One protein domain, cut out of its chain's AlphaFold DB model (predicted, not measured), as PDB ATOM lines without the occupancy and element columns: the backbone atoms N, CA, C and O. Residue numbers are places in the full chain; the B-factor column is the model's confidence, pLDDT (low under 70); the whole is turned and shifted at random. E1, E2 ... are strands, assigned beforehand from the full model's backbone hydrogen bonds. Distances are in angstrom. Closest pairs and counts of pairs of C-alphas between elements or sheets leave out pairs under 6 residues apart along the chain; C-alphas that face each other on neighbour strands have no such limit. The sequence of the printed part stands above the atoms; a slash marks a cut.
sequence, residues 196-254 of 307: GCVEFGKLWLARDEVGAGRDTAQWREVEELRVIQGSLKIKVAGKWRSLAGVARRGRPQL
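AT A GLANCE: This is residues 196 to 254 of the 307 residues of an uncharacterized protein of Streptomyces sp. PTY087I2 (UniProt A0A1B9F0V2). Two small antiparallel sheets, E1 to E4 and E5 to E7, make a sandwich that is only partly face to face, their strands crossed at 47 degrees. The E1 side of the larger sheet reaches beyond the smaller one, and after E7 a tail folds back to bring the short strand E8 near the end of E1. The printed part has 59 residues with no named helix and eight named strands, E1 to E8 in chain order; each sheet's strands lie in that same order, and the class is all strand. The whole is compact, with a radius of gyration of the C-alphas of 10.9 A and spans of 30 by 27 by 16 A.

HOW THE PARTS SIT: The larger sheet is a meander, each strand the antiparallel neighbour of the one before: E1, residues 197 to 200, E2, residues 203 to 206, E3, residues 209 to 212, and E4, residues 215 to 218. E1 and E2 form a hairpin, with N 198 and O 205 within hydrogen-bond range at 2.8 A. In the hairpin of E2 and E3, N 204 and O 211 are 2.9 A apart, and in that of E3 and E4, N 212 and O 215 are 2.8 A apart. The second meander holds E5, residues 222 to 227, E6, residues 232 to 236, and E7, residues 239 to 244. N 226 and O 233 are 2.9 A apart in the hairpin of E5 and E6, as are N 234 and O 241 in that of E6 and E7. This sheet is only just strongly twisted, its C-alphas lying up to 4.4 A off its best plane. Between the sheets, the closest C-alphas of E3 and E7 are those of Ala 212 and Leu 243, 5.3 A apart. For E4 and E7 they are those of Asp 215 and Leu 243, at 6.5 A. E1 is apart from E5, E6 and E7. E8, residues 251 to 253, pairs with no named strand; its closest C-alpha to E1 is that of Gln 253, 6.2 A from that of Phe 200.

IN THESE COORDINATES: E1 begins at C-alpha 197, (184.923, 174.174, 204.828). E2, E3 and E4 follow it, and E5 begins at C-alpha 222, (191.512, 157.823, 203.888). From first to last C-alpha E5 measures 14.1 A, E6 12.8 A and E7 15.2 A. E8 ends at C-alpha 253, (197.021, 176.775, 195.925).

THE WHOLE: The two C-alphas farthest apart are those of Arg 220 and Arg 249, at 30.8 A. The printed part has no cut. The links from E1 through to E7 are tight, the link E7 to E8 is short, and no link is long. The mean pLDDT of the printed part is 79.0; residues 229 to 230 and 243 to 254 are under 70.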
ATOM      1  N   GLY A 196     183.883 174.728 209.638       94.38
ATOM      2  CA  GLY A 196     183.770 175.260 208.289       94.38
ATOM      3  C   GLY A 196     184.405 174.354 207.234       94.38
ATOM      4  O   GLY A 196     184.934 173.276 207.513       94.38
ATOM      5  N   CYS A 197     184.342 174.826 205.991       93.44
ATOM      6  CA  CYS A 197     184.923 174.174 204.828       93.44
ATOM      7  C   CYS A 197     185.880 175.141 204.131       93.44
ATOM      8  O   CYS A 197     185.595 176.334 204.006       93.44
ATOM      9  N   VAL A 198     187.009 174.607 203.688       92.38
ATOM     10  CA  VAL A 198     188.082 175.334 203.029       92.38
ATOM     11  C   VAL A 198     188.206 174.850 201.591       92.38
ATOM     12  O   VAL A 198     188.407 173.660 201.346       92.38
ATOM     13  N   GLU A 199     188.144 175.768 200.629       89.12
ATOM     14  CA  GLU A 199     188.222 175.433 199.205       89.12
ATOM     15  C   GLU A 199     189.623 175.660 198.623       89.12
ATOM     16  O   GLU A 199     190.165 176.763 198.693       89.12
ATOM     17  N   PHE A 200     190.144 174.632 197.946       81.38
ATOM     18  CA  PHE A 200     191.386 174.609 197.170       81.38
ATOM     19  C   PHE A 200     191.097 174.339 195.684       81.38
ATOM     20  O   PHE A 200     191.349 173.259 195.130       81.38
ATOM     21  N   GLY A 201     190.549 175.337 194.991       80.00
ATOM     22  CA  GLY A 201     190.175 175.211 193.584       80.00
ATOM     23  C   GLY A 201     188.996 174.268 193.410       80.00
ATOM     24  O   GLY A 201     187.870 174.626 193.722       80.00
ATOM     25  N   LYS A 202     189.239 173.078 192.856       82.19
ATOM     26  CA  LYS A 202     188.196 172.042 192.741       82.19
ATOM     27  C   LYS A 202     188.128 171.132 193.962       82.19
ATOM     28  O   LYS A 202     187.167 170.378 194.076       82.19
ATOM     29  N   LEU A 203     189.168 171.153 194.792       86.94
ATOM     30  CA  LEU A 203     189.241 170.410 196.040       86.94
ATOM     31  C   LEU A 203     188.610 171.251 197.142       86.94
ATOM     32  O   LEU A 203     188.690 172.476 197.104       86.94
ATOM     33  N   TRP A 204     188.040 170.601 198.136       91.06
ATOM     34  CA  TRP A 204     187.584 171.248 199.354       91.06
ATOM     35  C   TRP A 204     187.809 170.305 200.535       91.06
ATOM     36  O   TRP A 204     187.830 169.081 200.377       91.06
ATOM     37  N   LEU A 205     188.066 170.882 201.701       93.25
ATOM     38  CA  LEU A 205     188.369 170.168 202.933       93.25
ATOM     39  C   LEU A 205     187.426 170.660 204.028       93.25
ATOM     40  O   LEU A 205     187.296 171.863 204.238       93.25
ATOM     41  N   ALA A 206     186.816 169.728 204.748       94.25
ATOM     42  CA  ALA A 206     186.096 169.977 205.986       94.25
ATOM     43  C   ALA A 206     186.703 169.122 207.110       94.25
ATOM     44  O   ALA A 206     187.626 168.328 206.894       94.25
ATOM     45  N   ARG A 207     186.190 169.277 208.331       92.12
ATOM     46  CA  ARG A 207     186.728 168.592 209.515       92.12
ATOM     47  C   ARG A 207     186.679 167.065 209.427       92.12
ATOM     48  O   ARG A 207     187.625 166.414 209.855       92.12
ATOM     49  N   ASP A 208     185.597 166.514 208.881       93.44
ATOM     50  CA  ASP A 208     185.337 165.066 208.853       93.44
ATOM     51  C   ASP A 208     185.462 164.450 207.452       93.44
ATOM     52  O   ASP A 208     185.525 163.226 207.307       93.44
ATOM     53  N   GLU A 209     185.548 165.283 206.416       93.44
ATOM     54  CA  GLU A 209     185.537 164.854 205.022       93.44
ATOM     55  C   GLU A 209     186.419 165.724 204.123       93.44
ATOM     56  O   GLU A 209     186.684 166.899 204.382       93.44
ATOM     57  N   VAL A 210     186.860 165.117 203.028       92.69
ATOM     58  CA  VAL A 210     187.556 165.770 201.925       92.69
ATOM     59  C   VAL A 210     186.836 165.432 200.638       92.69
ATOM     60  O   VAL A 210     186.387 164.301 200.432       92.69
ATOM     61  N   GLY A 211     186.739 166.406 199.745       88.94
ATOM     62  CA  GLY A 211     186.030 166.205 198.502       88.94
ATOM     63  C   GLY A 211     186.569 167.023 197.354       88.94
ATOM     64  O   GLY A 211     187.474 167.853 197.473       88.94
ATOM     65  N   ALA A 212     186.014 166.719 196.193       87.25
ATOM     66  CA  ALA A 212     186.355 167.355 194.949       87.25
ATOM     67  C   ALA A 212     185.208 167.230 193.949       87.25
ATOM     68  O   ALA A 212     184.870 166.143 193.477       87.25
ATOM     69  N   GLY A 213     184.584 168.357 193.613       83.06
ATOM     70  CA  GLY A 213     183.358 168.341 192.820       83.06
ATOM     71  C   GLY A 213     182.265 167.498 193.490       83.06
ATOM     72  O   GLY A 213     181.721 167.908 194.509       83.06
ATOM     73  N   ARG A 214     181.931 166.343 192.896       80.94
ATOM     74  CA  ARG A 214     180.900 165.417 193.407       80.94
ATOM     75  C   ARG A 214     181.461 164.273 194.253       80.94
ATOM     76  O   ARG A 214     180.677 163.589 194.903       80.94
ATOM     77  N   ASP A 215     182.772 164.057 194.225       84.25
ATOM     78  CA  ASP A 215     183.409 162.967 194.955       84.25
ATOM     79  C   ASP A 215     183.747 163.424 196.372       84.25
ATOM     80  O   ASP A 215     184.339 164.488 196.557       84.25
ATOM     81  N   THR A 216     183.398 162.611 197.366       89.50
ATOM     82  CA  THR A 216     183.697 162.859 198.781       89.50
ATOM     83  C   THR A 216     184.237 161.596 199.443       89.50
ATOM     84  O   THR A 216     183.962 160.474 199.004       89.50
ATOM     85  N   ALA A 217     185.054 161.777 200.475       90.38
ATOM     86  CA  ALA A 217     185.580 160.710 201.313       90.38
ATOM     87  C   ALA A 217     185.670 161.198 202.760       90.38
ATOM     88  O   ALA A 217     186.128 162.316 203.009       90.38
ATOM     89  N   GLN A 218     185.272 160.359 203.715       93.50
ATOM     90  CA  GLN A 218     185.496 160.662 205.127       93.50
ATOM     91  C   GLN A 218     186.973 160.482 205.463       93.50
ATOM     92  O   GLN A 218     187.587 159.506 205.028       93.50
ATOM     93  N   TRP A 219     187.541 161.353 206.300       92.62
ATOM     94  CA  TRP A 219     188.950 161.241 206.701       92.62
ATOM     95  C   TRP A 219     189.286 159.885 207.327       92.62
ATOM     96  O   TRP A 219     190.376 159.369 207.113       92.62
ATOM     97  N   ARG A 220     188.329 159.271 208.036       92.12
ATOM     98  CA  ARG A 220     188.477 157.932 208.639       92.12
ATOM     99  C   ARG A 220     188.689 156.814 207.618       92.12
ATOM    100  O   ARG A 220     189.220 155.769 207.974       92.12
ATOM    101  N   GLU A 221     188.250 157.018 206.383       91.31
ATOM    102  CA  GLU A 221     188.382 156.049 205.295       91.31
ATOM    103  C   GLU A 221     189.630 156.309 204.435       91.31
ATOM    104  O   GLU A 221     189.976 155.484 203.586       91.31
ATOM    105  N   VAL A 222     190.302 157.452 204.627       92.31
ATOM    106  CA  VAL A 222     191.512 157.823 203.888       92.31
ATOM    107  C   VAL A 222     192.718 157.132 204.519       92.31
ATOM    108  O   VAL A 222     193.169 157.488 205.601       92.31
ATOM    109  N   GLU A 223     193.269 156.153 203.806       92.38
ATOM    110  CA  GLU A 223     194.478 155.427 204.213       92.38
ATOM    111  C   GLU A 223     195.753 156.194 203.849       92.38
ATOM    112  O   GLU A 223     196.744 156.154 204.571       92.38
ATOM    113  N   GLU A 224     195.758 156.847 202.683       92.12
ATOM    114  CA  GLU A 224     196.962 157.464 202.131       92.12
ATOM    115  C   GLU A 224     196.631 158.627 201.186       92.12
ATOM    116  O   GLU A 224     195.665 158.574 200.421       92.12
ATOM    117  N   LEU A 225     197.480 159.657 201.198       88.62
ATOM    118  CA  LEU A 225     197.432 160.819 200.309       88.62
ATOM    119  C   LEU A 225     198.719 160.884 199.483       88.62
ATOM    120  O   LEU A 225     199.817 160.923 200.035       88.62
ATOM    121  N   ARG A 226     198.603 160.944 198.152       86.31
ATOM    122  CA  ARG A 226     199.753 161.150 197.256       86.31
ATOM    123  C   ARG A 226     199.439 162.141 196.154       86.31
ATOM    124  O   ARG A 226     198.388 162.083 195.525       86.31
ATOM    125  N   VAL A 227     200.407 162.997 195.833       80.56
ATOM    126  CA  VAL A 227     200.353 163.835 194.631       80.56
ATOM    127  C   VAL A 227     201.092 163.118 193.503       80.56
ATOM    128  O   VAL A 227     202.319 163.062 193.493       80.56
ATOM    129  N   ILE A 228     200.356 162.567 192.538       74.56
ATOM    130  CA  ILE A 228     200.924 161.808 191.411       74.56
ATOM    131  C   ILE A 228     200.617 162.541 190.107       74.56
ATOM    132  O   ILE A 228     199.455 162.759 189.780       74.56
ATOM    133  N   GLN A 229     201.663 162.910 189.358       69.12
ATOM    134  CA  GLN A 229     201.568 163.682 188.105       69.12
ATOM    135  C   GLN A 229     200.788 165.001 188.240       69.12
ATOM    136  O   GLN A 229     200.088 165.413 187.317       69.12
ATOM    137  N   GLY A 230     200.911 165.659 189.399       66.88
ATOM    138  CA  GLY A 230     200.094 166.821 189.719       66.88
ATOM    139  C   GLY A 230     198.633 166.416 189.795       66.88
ATOM    140  O   GLY A 230     197.822 166.905 189.048       66.88
ATOM    141  N   SER A 231     198.261 165.441 190.605       70.12
ATOM    142  CA  SER A 231     196.862 165.144 190.928       70.12
ATOM    143  C   SER A 231     196.858 164.561 192.320       70.12
ATOM    144  O   SER A 231     197.674 163.682 192.607       70.12
ATOM    145  N   LEU A 232     195.998 165.088 193.188       81.50
ATOM    146  CA  LEU A 232     195.860 164.558 194.533       81.50
ATOM    147  C   LEU A 232     195.054 163.263 194.438       81.50
ATOM    148  O   LEU A 232     193.875 163.269 194.071       81.50
ATOM    149  N   LYS A 233     195.722 162.151 194.725       86.06
ATOM    150  CA  LYS A 233     195.114 160.834 194.832       86.06
ATOM    151  C   LYS A 233     194.983 160.472 196.302       86.06
ATOM    152  O   LYS A 233     195.936 160.630 197.065       86.06
ATOM    153  N   ILE A 234     193.813 159.965 196.660       89.00
ATOM    154  CA  ILE A 234     193.544 159.368 197.966       89.00
ATOM    155  C   ILE A 234     193.414 157.866 197.806       89.00
ATOM    156  O   ILE A 234     192.881 157.387 196.803       89.00
ATOM    157  N   LYS A 235     193.881 157.118 198.792       89.94
ATOM    158  CA  LYS A 235     193.623 155.690 198.898       89.94
ATOM    159  C   LYS A 235     192.503 155.477 199.908       89.94
ATOM    160  O   LYS A 235     192.624 155.912 201.047       89.94
ATOM    161  N   VAL A 236     191.422 154.839 199.467       89.44
ATOM    162  CA  VAL A 236     190.234 154.549 200.278       89.44
ATOM    163  C   VAL A 236     189.875 153.079 200.100       89.44
ATOM    164  O   VAL A 236     189.632 152.644 198.968       89.44
ATOM    165  N   ALA A 237     189.854 152.318 201.198       87.62
ATOM    166  CA  ALA A 237     189.579 150.877 201.213       87.62
ATOM    167  C   ALA A 237     190.421 150.098 200.179       87.62
ATOM    168  O   ALA A 237     189.898 149.401 199.304       87.62
ATOM    169  N   GLY A 238     191.740 150.297 200.205       87.88
ATOM    170  CA  GLY A 238     192.680 149.649 199.288       87.88
ATOM    171  C   GLY A 238     192.710 150.214 197.861       87.88
ATOM    172  O   GLY A 238     193.600 149.849 197.091       87.88
ATOM    173  N   LYS A 239     191.785 151.110 197.480       86.88
ATOM    174  CA  LYS A 239     191.635 151.608 196.101       86.88
ATOM    175  C   LYS A 239     192.056 153.068 195.974       86.88
ATOM    176  O   LYS A 239     191.580 153.936 196.702       86.88
ATOM    177  N   TRP A 240     192.907 153.359 194.993       87.81
ATOM    178  CA  TRP A 240     193.273 154.732 194.646       87.81
ATOM    179  C   TRP A 240     192.132 155.431 193.906       87.81
ATOM    180  O   TRP A 240     191.725 154.997 192.828       87.81
ATOM    181  N   ARG A 241     191.666 156.551 194.454       82.62
ATOM    182  CA  ARG A 241     190.722 157.474 193.820       82.62
ATOM    183  C   ARG A 241     191.422 158.794 193.531       82.62
ATOM    184  O   ARG A 241     192.250 159.267 194.306       82.62
ATOM    185  N   SER A 242     191.108 159.385 192.387       78.69
ATOM    186  CA  SER A 242     191.597 160.714 192.028       78.69
ATOM    187  C   SER A 242     190.532 161.722 192.431       78.69
ATOM    188  O   SER A 242     189.516 161.790 191.756       78.69
ATOM    189  N   LEU A 243     190.755 162.490 193.501       63.44
ATOM    190  CA  LEU A 243     189.787 163.499 193.947       63.44
ATOM    191  C   LEU A 243     189.669 164.617 192.910       63.44
ATOM    192  O   LEU A 243     188.599 164.923 192.410       63.44
ATOM    193  N   ALA A 244     190.793 165.168 192.468       58.38
ATOM    194  CA  ALA A 244     190.796 166.056 191.322       58.38
ATOM    195  C   ALA A 244     192.056 165.840 190.505       58.38
ATOM    196  O   ALA A 244     193.159 165.689 191.041       58.38
ATOM    197  N   GLY A 245     191.892 165.930 189.186       46.88
ATOM    198  CA  GLY A 245     192.990 166.366 188.346       46.88
ATOM    199  C   GLY A 245     193.406 167.750 188.825       46.88
ATOM    200  O   GLY A 245     192.712 168.730 188.546       46.88
ATOM    201  N   VAL A 246     194.512 167.837 189.561       47.16
ATOM    202  CA  VAL A 246     195.194 169.108 189.793       47.16
ATOM    203  C   VAL A 246     195.737 169.486 188.422       47.16
ATOM    204  O   VAL A 246     196.738 168.948 187.988       47.16
ATOM    205  N   ALA A 247     194.955 170.227 187.638       37.62
ATOM    206  CA  ALA A 247     195.106 170.297 186.189       37.62
ATOM    207  C   ALA A 247     196.584 170.251 185.750       37.62
ATOM    208  O   ALA A 247     197.405 171.032 186.229       37.62
ATOM    209  N   ARG A 248     196.931 169.388 184.777       42.69
ATOM    210  CA  ARG A 248     198.254 169.394 184.102       42.69
ATOM    211  C   ARG A 248     198.656 170.798 183.591       42.69
ATOM    212  O   ARG A 248     199.789 171.013 183.180       42.69
ATOM    213  N   ARG A 249     197.723 171.757 183.643       41.62
ATOM    214  CA  ARG A 249     197.919 173.206 183.676       41.62
ATOM    215  C   ARG A 249     197.393 173.796 185.003       41.62
ATOM    216  O   ARG A 249     196.257 174.253 185.041       41.62
ATOM    217  N   GLY A 250     198.199 173.820 186.062       45.84
ATOM    218  CA  GLY A 250     197.855 174.518 187.307       45.84
ATOM    219  C   GLY A 250     197.689 173.616 188.532       45.84
ATOM    220  O   GLY A 250     196.661 172.971 188.681       45.84
ATOM    221  N   ARG A 251     198.663 173.646 189.447       44.84
ATOM    222  CA  ARG A 251     198.500 173.392 190.877       44.84
ATOM    223  C   ARG A 251     197.719 174.558 191.480       44.84
ATOM    224  O   ARG A 251     198.272 175.658 191.504       44.84
ATOM    225  N   PRO A 252     196.452 174.366 191.886       46.34
ATOM    226  CA  PRO A 252     195.743 175.361 192.663       46.34
ATOM    227  C   PRO A 252     196.308 175.330 194.081       46.34
ATOM    228  O   PRO A 252     196.305 174.292 194.740       46.34
ATOM    229  N   GLN A 253     196.815 176.468 194.524       53.97
ATOM    230  CA  GLN A 253     197.021 176.775 195.925       53.97
ATOM    231  C   GLN A 253     196.009 177.879 196.211       53.97
ATOM    232  O   GLN A 253     196.240 179.055 195.950       53.97
ATOM    233  N   LEU A 254     194.810 177.435 196.563       50.12
ATOM    234  CA  LEU A 254     193.663 178.280 196.849       50.12
ATOM    235  C   LEU A 254     193.335 178.038 198.308       50.12
ATOM    236  O   LEU A 254     193.028 176.910 198.650       50.12
TER     237      LEU A 254